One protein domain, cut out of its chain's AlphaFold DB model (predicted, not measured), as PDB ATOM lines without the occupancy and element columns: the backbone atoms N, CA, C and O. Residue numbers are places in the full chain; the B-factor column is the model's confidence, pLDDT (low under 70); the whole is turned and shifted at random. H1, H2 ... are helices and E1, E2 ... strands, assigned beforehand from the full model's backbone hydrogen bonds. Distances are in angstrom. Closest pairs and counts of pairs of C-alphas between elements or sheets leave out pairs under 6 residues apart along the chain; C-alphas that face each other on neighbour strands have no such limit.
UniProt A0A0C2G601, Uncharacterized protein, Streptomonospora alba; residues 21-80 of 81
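Overview. This is residues 21 to 80 of the 81 residues of an uncharacterized protein of Streptomonospora alba (UniProt A0A0C2G601). A small three-stranded antiparallel sheet, order E1 - E2 - E3, has H1 and H2 over one face, two layers with the other face bare. The printed part has 60 residues, two named helices and three named strands, ordered H1 E1 E2 E3 H2, class mixed. It is compact, radius of gyration of the C-alphas 11.0 A, spanning 33 by 23 by 15 A.

Along the chain. Find E2 at residues 48 to 54, 20.2 A long, with E1, residues 37 to 42, 16.5 A, and E3, residues 59 to 63, 14.0 A. H1, residues 21 to 32, runs 16.5 A from C-alpha 21 at (4.054, -27.891, 47.552). H2, residues 66 to 80, runs 21.3 A to C-alpha 80 at (-2.032, -4.318, 30.952).

Arrangement. The strands form a meander of two hairpins, each strand the antiparallel neighbour of the one before; look for N 39 and O 51, 2.9 A, and N 52 and O 61, 2.9 A, within hydrogen-bond range. H2 is on the sheet along E3, height 8.5 A; their closest C-alphas, Leu 69 and Ala 63, are 5.3 A apart. H1, on the same face, lies over E1; their closest C-alphas, Thr 30 and Ile 38, are 5.8 A apart. H2 touches H1 with residues 66 to 70 alone, the same way at a shallow tilt of 18 degrees; the closest C-alphas, Ser 22 and Val 66, are 6.6 A apart. Every O i to N i+4 pair is within hydrogen-bond range in H1, and 10 of 11 in H2.

Size, cuts and confidence. The farthest C-alphas, Asp 45 and Val 80, are 33.0 A apart. The printed part has no cut, the four links are tight, and no printed residue is under 70 in pLDDT.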
ATOM      1  N   PRO A  21       5.005 -28.139  48.639       80.56
ATOM      2  CA  PRO A  21       4.054 -27.891  47.552       80.56
ATOM      3  C   PRO A  21       3.882 -26.404  47.210       80.56
ATOM      4  O   PRO A  21       3.641 -26.042  46.062       80.56
ATOM      5  N   SER A  22       4.002 -25.520  48.203       83.50
ATOM      6  CA  SER A  22       3.888 -24.076  47.991       83.50
ATOM      7  C   SER A  22       5.158 -23.493  47.377       83.50
ATOM      8  O   SER A  22       5.075 -22.564  46.579       83.50
ATOM      9  N   TYR A  23       6.328 -24.036  47.723       84.88
ATOM     10  CA  TYR A  23       7.593 -23.633  47.112       84.88
ATOM     11  C   TYR A  23       7.656 -24.025  45.629       84.88
ATOM     12  O   TYR A  23       7.955 -23.178  44.791       84.88
ATOM     13  N   GLU A  24       7.306 -25.272  45.294       90.75
ATOM     14  CA  GLU A  24       7.217 -25.742  43.904       90.75
ATOM     15  C   GLU A  24       6.273 -24.858  43.083       90.75
ATOM     16  O   GLU A  24       6.616 -24.423  41.985       90.75
ATOM     17  N   ARG A  25       5.131 -24.478  43.665       90.50
ATOM     18  CA  ARG A  25       4.167 -23.588  43.015       90.50
ATOM     19  C   ARG A  25       4.717 -22.188  42.743       90.50
ATOM     20  O   ARG A  25       4.405 -21.613  41.704       90.50
ATOM     21  N   VAL A  26       5.518 -21.632  43.655       90.56
ATOM     22  CA  VAL A  26       6.205 -20.350  43.424       90.56
ATOM     23  C   VAL A  26       7.184 -20.484  42.262       90.56
ATOM     24  O   VAL A  26       7.198 -19.617  41.397       90.56
ATOM     25  N   VAL A  27       7.959 -21.570  42.200       91.00
ATOM     26  CA  VAL A  27       8.890 -21.823  41.087       91.00
ATOM     27  C   VAL A  27       8.143 -21.923  39.757       91.00
ATOM     28  O   VAL A  27       8.513 -21.243  38.803       91.00
ATOM     29  N   GLU A  28       7.071 -22.714  39.695       94.44
ATOM     30  CA  GLU A  28       6.227 -22.838  38.500       94.44
ATOM     31  C   GLU A  28       5.657 -21.486  38.056       94.44
ATOM     32  O   GLU A  28       5.690 -21.164  36.869       94.44
ATOM     33  N   LEU A  29       5.156 -20.686  39.003       94.56
ATOM     34  CA  LEU A  29       4.591 -19.373  38.710       94.56
ATOM     35  C   LEU A  29       5.661 -18.413  38.172       94.56
ATOM     36  O   LEU A  29       5.424 -17.736  37.178       94.56
ATOM     37  N   THR A  30       6.853 -18.395  38.771       94.62
ATOM     38  CA  THR A  30       7.980 -17.576  38.296       94.62
ATOM     39  C   THR A  30       8.390 -17.950  36.872       94.62
ATOM     40  O   THR A  30       8.674 -17.074  36.063       94.62
ATOM     41  N   LEU A  31       8.403 -19.245  36.543       95.56
ATOM     42  CA  LEU A  31       8.752 -19.713  35.198       95.56
ATOM     43  C   LEU A  31       7.674 -19.386  34.157       95.56
ATOM     44  O   LEU A  31       8.005 -19.131  33.002       95.56
ATOM     45  N   ALA A  32       6.398 -19.398  34.550       96.12
ATOM     46  CA  ALA A  32       5.281 -19.096  33.657       96.12
ATOM     47  C   ALA A  32       5.130 -17.595  33.351       96.12
ATOM     48  O   ALA A  32       4.592 -17.246  32.303       96.12
ATOM     49  N   HIS A  33       5.612 -16.720  34.238       94.75
ATOM     50  CA  HIS A  33       5.417 -15.271  34.164       94.75
ATOM     51  C   HIS A  33       6.772 -14.528  34.210       94.75
ATOM     52  O   HIS A  33       7.096 -13.902  35.221       94.75
ATOM     53  N   PRO A  34       7.592 -14.575  33.138       94.12
ATOM     54  CA  PRO A  34       8.987 -14.110  33.160       94.12
ATOM     55  C   PRO A  34       9.159 -12.596  33.368       94.12
ATOM     56  O   PRO A  34      10.218 -12.153  33.806       94.12
ATOM     57  N   ASP A  35       8.124 -11.802  33.090       94.50
ATOM     58  CA  ASP A  35       8.119 -10.355  33.342       94.50
ATOM     59  C   ASP A  35       7.916  -9.997  34.824       94.50
ATOM     60  O   ASP A  35       8.009  -8.824  35.208       94.50
ATOM     61  N   TRP A  36       7.612 -10.988  35.663       96.31
ATOM     62  CA  TRP A  36       7.303 -10.803  37.070       96.31
ATOM     63  C   TRP A  36       8.451 -11.264  37.963       96.31
ATOM     64  O   TRP A  36       9.001 -12.354  37.830       96.31
ATOM     65  N   CYS A  37       8.767 -10.443  38.959       96.06
ATOM     66  CA  CYS A  37       9.601 -10.839  40.082       96.06
ATOM     67  C   CYS A  37       8.701 -11.401  41.183       96.06
ATOM     68  O   CYS A  37       7.939 -10.649  41.796       96.06
ATOM     69  N   ILE A  38       8.770 -12.713  41.414       95.88
ATOM     70  CA  ILE A  38       7.925 -13.420  42.382       95.88
ATOM     71  C   ILE A  38       8.776 -13.920  43.546       95.88
ATOM     72  O   ILE A  38       9.798 -14.578  43.356       95.88
ATOM     73  N   ALA A  39       8.344 -13.603  44.761       91.88
ATOM     74  CA  ALA A  39       9.035 -13.955  45.993       91.88
ATOM     75  C   ALA A  39       8.036 -14.254  47.116       91.88
ATOM     76  O   ALA A  39       6.832 -14.021  46.995       91.88
ATOM     77  N   TYR A  40       8.548 -14.750  48.236       90.44
ATOM     78  CA  TYR A  40       7.814 -14.817  49.491       90.44
ATOM     79  C   TYR A  40       8.640 -14.166  50.597       90.44
ATOM     80  O   TYR A  40       9.868 -14.172  50.558       90.44
ATOM     81  N   ASP A  41       7.944 -13.599  51.568       89.06
ATOM     82  CA  ASP A  41       8.504 -12.967  52.758       89.06
ATOM     83  C   ASP A  41       7.618 -13.329  53.959       89.06
ATOM     84  O   ASP A  41       6.715 -14.161  53.827       89.06
ATOM     85  N   ALA A  42       7.833 -12.707  55.112       85.00
ATOM     86  CA  ALA A  42       6.893 -12.746  56.218       85.00
ATOM     87  C   ALA A  42       6.300 -11.373  56.544       85.00
ATOM     88  O   ALA A  42       6.931 -10.333  56.353       85.00
ATOM     89  N   ASP A  43       5.067 -11.373  57.042       84.69
ATOM     90  CA  ASP A  43       4.454 -10.195  57.648       84.69
ATOM     91  C   ASP A  43       4.989  -9.926  59.069       84.69
ATOM     92  O   ASP A  43       5.853 -10.636  59.590       84.69
ATOM     93  N   SER A  44       4.457  -8.884  59.714       83.94
ATOM     94  CA  SER A  44       4.805  -8.505  61.091       83.94
ATOM     95  C   SER A  44       4.523  -9.595  62.127       83.94
ATOM     96  O   SER A  44       5.111  -9.566  63.207       83.94
ATOM     97  N   ASP A  45       3.645 -10.545  61.803       85.06
ATOM     98  CA  ASP A  45       3.258 -11.660  62.665       85.06
ATOM     99  C   ASP A  45       4.056 -12.938  62.335       85.06
ATOM    100  O   ASP A  45       3.819 -13.997  62.923       85.06
ATOM    101  N   GLY A  46       5.001 -12.865  61.391       80.62
ATOM    102  CA  GLY A  46       5.801 -14.000  60.939       80.62
ATOM    103  C   GLY A  46       5.050 -14.962  60.011       80.62
ATOM    104  O   GLY A  46       5.501 -16.098  59.827       80.62
ATOM    105  N   ARG A  47       3.902 -14.565  59.444       85.69
ATOM    106  CA  ARG A  47       3.160 -15.379  58.468       85.69
ATOM    107  C   ARG A  47       3.709 -15.155  57.071       85.69
ATOM    108  O   ARG A  47       4.021 -14.029  56.701       85.69
ATOM    109  N   ILE A  48       3.771 -16.224  56.279       88.62
ATOM    110  CA  ILE A  48       4.257 -16.153  54.899       88.62
ATOM    111  C   ILE A  48       3.329 -15.269  54.059       88.62
ATOM    112  O   ILE A  48       2.108 -15.430  54.077       88.62
ATOM    113  N   VAL A  49       3.929 -14.368  53.286       92.69
ATOM    114  CA  VAL A  49       3.256 -13.548  52.280       92.69
ATOM    115  C   VAL A  49       3.992 -13.704  50.959       92.69
ATOM    116  O   VAL A  49       5.176 -13.396  50.859       92.69
ATOM    117  N   TYR A  50       3.277 -14.140  49.930       94.75
ATOM    118  CA  TYR A  50       3.772 -14.201  48.563       94.75
ATOM    119  C   TYR A  50       3.555 -12.853  47.880       94.75
ATOM    120  O   TYR A  50       2.507 -12.227  48.052       94.75
ATOM    121  N   ARG A  51       4.535 -12.399  47.104       96.31
ATOM    122  CA  ARG A  51       4.523 -11.113  46.401       96.31
ATOM    123  C   ARG A  51       4.953 -11.311  44.955       96.31
ATOM    124  O   ARG A  51       5.870 -12.084  44.695       96.31
ATOM    125  N   ALA A  52       4.321 -10.586  44.043       97.25
ATOM    126  CA  ALA A  52       4.724 -10.507  42.646       97.25
ATOM    127  C   ALA A  52       4.777  -9.040  42.210       97.25
ATOM    128  O   ALA A  52       3.847  -8.275  42.478       97.25
ATOM    129  N   VAL A  53       5.871  -8.646  41.559       97.00
ATOM    130  CA  VAL A  53       6.100  -7.275  41.086       97.00
ATOM    131  C   VAL A  53       6.467  -7.285  39.607       97.00
ATOM    132  O   VAL A  53       7.406  -7.972  39.210       97.00
ATOM    133  N   ARG A  54       5.777  -6.469  38.805       95.62
ATOM    134  CA  ARG A  54       6.100  -6.207  37.396       95.62
ATOM    135  C   ARG A  54       6.603  -4.774  37.259       95.62
ATOM    136  O   ARG A  54       5.823  -3.844  37.049       95.62
ATOM    137  N   ASN A  55       7.919  -4.586  37.393       88.81
ATOM    138  CA  ASN A  55       8.535  -3.251  37.446       88.81
ATOM    139  C   ASN A  55       8.230  -2.396  36.205       88.81
ATOM    140  O   ASN A  55       7.972  -1.205  36.343       88.81
ATOM    141  N   GLY A  56       8.197  -2.997  35.009       88.50
ATOM    142  CA  GLY A  56       7.901  -2.282  33.759       88.50
ATOM    143  C   GLY A  56       6.475  -1.723  33.664       88.50
ATOM    144  O   GLY A  56       6.247  -0.792  32.901       88.50
ATOM    145  N   ALA A  57       5.538  -2.252  34.458       89.75
ATOM    146  CA  ALA A  57       4.135  -1.832  34.485       89.75
ATOM    147  C   ALA A  57       3.752  -1.072  35.770       89.75
ATOM    148  O   ALA A  57       2.628  -0.596  35.887       89.75
ATOM    149  N   GLY A  58       4.657  -0.968  36.752       93.06
ATOM    150  CA  GLY A  58       4.360  -0.343  38.046       93.06
ATOM    151  C   GLY A  58       3.336  -1.111  38.893       93.06
ATOM    152  O   GLY A  58       2.630  -0.500  39.693       93.06
ATOM    153  N   ILE A  59       3.242  -2.436  38.726       95.19
ATOM    154  CA  ILE A  59       2.246  -3.276  39.411       95.19
ATOM    155  C   ILE A  59       2.908  -4.132  40.484       95.19
ATOM    156  O   ILE A  59       3.943  -4.758  40.248       95.19
ATOM    157  N   ALA A  60       2.261  -4.201  41.646       95.81
ATOM    158  CA  ALA A  60       2.606  -5.113  42.724       95.81
ATOM    159  C   ALA A  60       1.338  -5.756  43.297       95.81
ATOM    160  O   ALA A  60       0.369  -5.065  43.611       95.81
ATOM    161  N   VAL A  61       1.364  -7.076  43.465       96.38
ATOM    162  CA  VAL A  61       0.294  -7.860  44.097       96.38
ATOM    163  C   VAL A  61       0.876  -8.747  45.194       96.38
ATOM    164  O   VAL A  61       2.036  -9.162  45.127       96.38
ATOM    165  N   ALA A  62       0.082  -9.031  46.226       96.12
ATOM    166  CA  ALA A  62       0.497  -9.873  47.340       96.12
ATOM    167  C   ALA A  62      -0.671 -10.699  47.886       96.12
ATOM    168  O   ALA A  62      -1.811 -10.237  47.895       96.12
ATOM    169  N   ALA A  63      -0.381 -11.908  48.363       95.69
ATOM    170  CA  ALA A  63      -1.363 -12.797  48.977       95.69
ATOM    171  C   ALA A  63      -0.711 -13.745  49.993       95.69
ATOM    172  O   ALA A  63       0.472 -14.056  49.895       95.69
ATOM    173  N   GLN A  64      -1.496 -14.248  50.947       92.38
ATOM    174  CA  GLN A  64      -1.051 -15.285  51.895       92.38
ATOM    175  C   GLN A  64      -1.175 -16.712  51.330       92.38
ATOM    176  O   GLN A  64      -0.660 -17.654  51.922       92.38
ATOM    177  N   ASP A  65      -1.830 -16.883  50.176       92.94
ATOM    178  CA  ASP A  65      -1.948 -18.159  49.463       92.94
ATOM    179  C   ASP A  65      -1.406 -18.000  48.033       92.94
ATOM    180  O   ASP A  65      -1.776 -17.075  47.305       92.94
ATOM    181  N   VAL A  66      -0.526 -18.914  47.620       94.06
ATOM    182  CA  VAL A  66       0.136 -18.883  46.306       94.06
ATOM    183  C   VAL A  66      -0.839 -19.039  45.128       94.06
ATOM    184  O   VAL A  66      -0.597 -18.507  44.048       94.06
ATOM    185  N   ARG A  67      -1.978 -19.718  45.310       94.31
ATOM    186  CA  ARG A  67      -3.034 -19.839  44.290       94.31
ATOM    187  C   ARG A  67      -3.760 -18.515  44.100       94.31
ATOM    188  O   ARG A  67      -4.082 -18.161  42.970       94.31
ATOM    189  N   VAL A  68      -3.980 -17.783  45.191       96.94
ATOM    190  CA  VAL A  68      -4.542 -16.428  45.136       96.94
ATOM    191  C   VAL A  68      -3.556 -15.485  44.455       96.94
ATOM    192  O   VAL A  68      -3.962 -14.741  43.568       96.94
ATOM    193  N   LEU A  69      -2.259 -15.571  44.780       97.50
ATOM    194  CA  LEU A  69      -1.235 -14.800  44.068       97.50
ATOM    195  C   LEU A  69      -1.259 -15.093  42.561       97.50
ATOM    196  O   LEU A  69      -1.265 -14.164  41.761       97.50
ATOM    197  N   ALA A  70      -1.323 -16.368  42.171       96.69
ATOM    198  CA  ALA A  70      -1.374 -16.761  40.765       96.69
ATOM    199  C   ALA A  70      -2.595 -16.178  40.031       96.69
ATOM    200  O   ALA A  70      -2.477 -15.768  38.880       96.69
ATOM    201  N   ALA A  71      -3.759 -16.125  40.685       97.06
ATOM    202  CA  ALA A  71      -4.951 -15.498  40.118       97.06
ATOM    203  C   ALA A  71      -4.777 -13.979  39.952       97.06
ATOM    204  O   ALA A  71      -5.147 -13.435  38.915       97.06
ATOM    205  N   LEU A  72      -4.172 -13.308  40.939       97.50
ATOM    206  CA  LEU A  72      -3.895 -11.869  40.881       97.50
ATOM    207  C   LEU A  72      -2.904 -11.509  39.770       97.50
ATOM    208  O   LEU A  72      -3.103 -10.502  39.101       97.50
ATOM    209  N   VAL A  73      -1.865 -12.323  39.558       96.69
ATOM    210  CA  VAL A  73      -0.897 -12.123  38.465       96.69
ATOM    211  C   VAL A  73      -1.596 -12.185  37.107       96.69
ATOM    212  O   VAL A  73      -1.456 -11.253  36.324       96.69
ATOM    213  N   ARG A  74      -2.421 -13.211  36.859       95.50
ATOM    214  CA  ARG A  74      -3.172 -13.333  35.594       95.50
ATOM    215  C   ARG A  74      -4.127 -12.165  35.375       95.50
ATOM    216  O   ARG A  74      -4.132 -11.572  34.307       95.50
ATOM    217  N   ALA A  75      -4.887 -11.798  36.405       95.69
ATOM    218  CA  ALA A  75      -5.801 -10.662  36.324       95.69
ATOM    219  C   ALA A  75      -5.056  -9.343  36.055       95.69
ATOM    220  O   ALA A  75      -5.553  -8.484  35.337       95.69
ATOM    221  N   ALA A  76      -3.859  -9.169  36.620       94.50
ATOM    222  CA  ALA A  76      -3.035  -7.996  36.354       94.50
ATOM    223  C   ALA A  76      -2.464  -7.983  34.929       94.50
ATOM    224  O   ALA A  76      -2.283  -6.907  34.369       94.50
ATOM    225  N   GLU A  77      -2.180  -9.143  34.337       93.38
ATOM    226  CA  GLU A  77      -1.755  -9.244  32.937       93.38
ATOM    227  C   GLU A  77      -2.886  -8.855  31.978       93.38
ATOM    228  O   GLU A  77      -2.653  -8.032  31.098       93.38
ATOM    229  N   GLU A  78      -4.113  -9.322  32.227       91.88
ATOM    230  CA  GLU A  78      -5.304  -8.992  31.420       91.88
ATOM    231  C   GLU A  78      -5.632  -7.487  31.371       91.88
ATOM    232  O   GLU A  78      -6.287  -7.027  30.442       91.88
ATOM    233  N   VAL A  79      -5.213  -6.709  32.376       85.56
ATOM    234  CA  VAL A  79      -5.468  -5.254  32.453       85.56
ATOM    235  C   VAL A  79      -4.385  -4.430  31.742       85.56
ATOM    236  O   VAL A  79      -4.596  -3.250  31.465       85.56
ATOM    237  N   VAL A  80      -3.212  -5.018  31.496       79.94
ATOM    238  CA  VAL A  80      -2.032  -4.318  30.952       79.94
ATOM    239  C   VAL A  80      -1.796  -4.626  29.473       79.94
ATOM    240  O   VAL A  80      -1.059  -3.880  28.828       79.94
TER     241      VAL A  80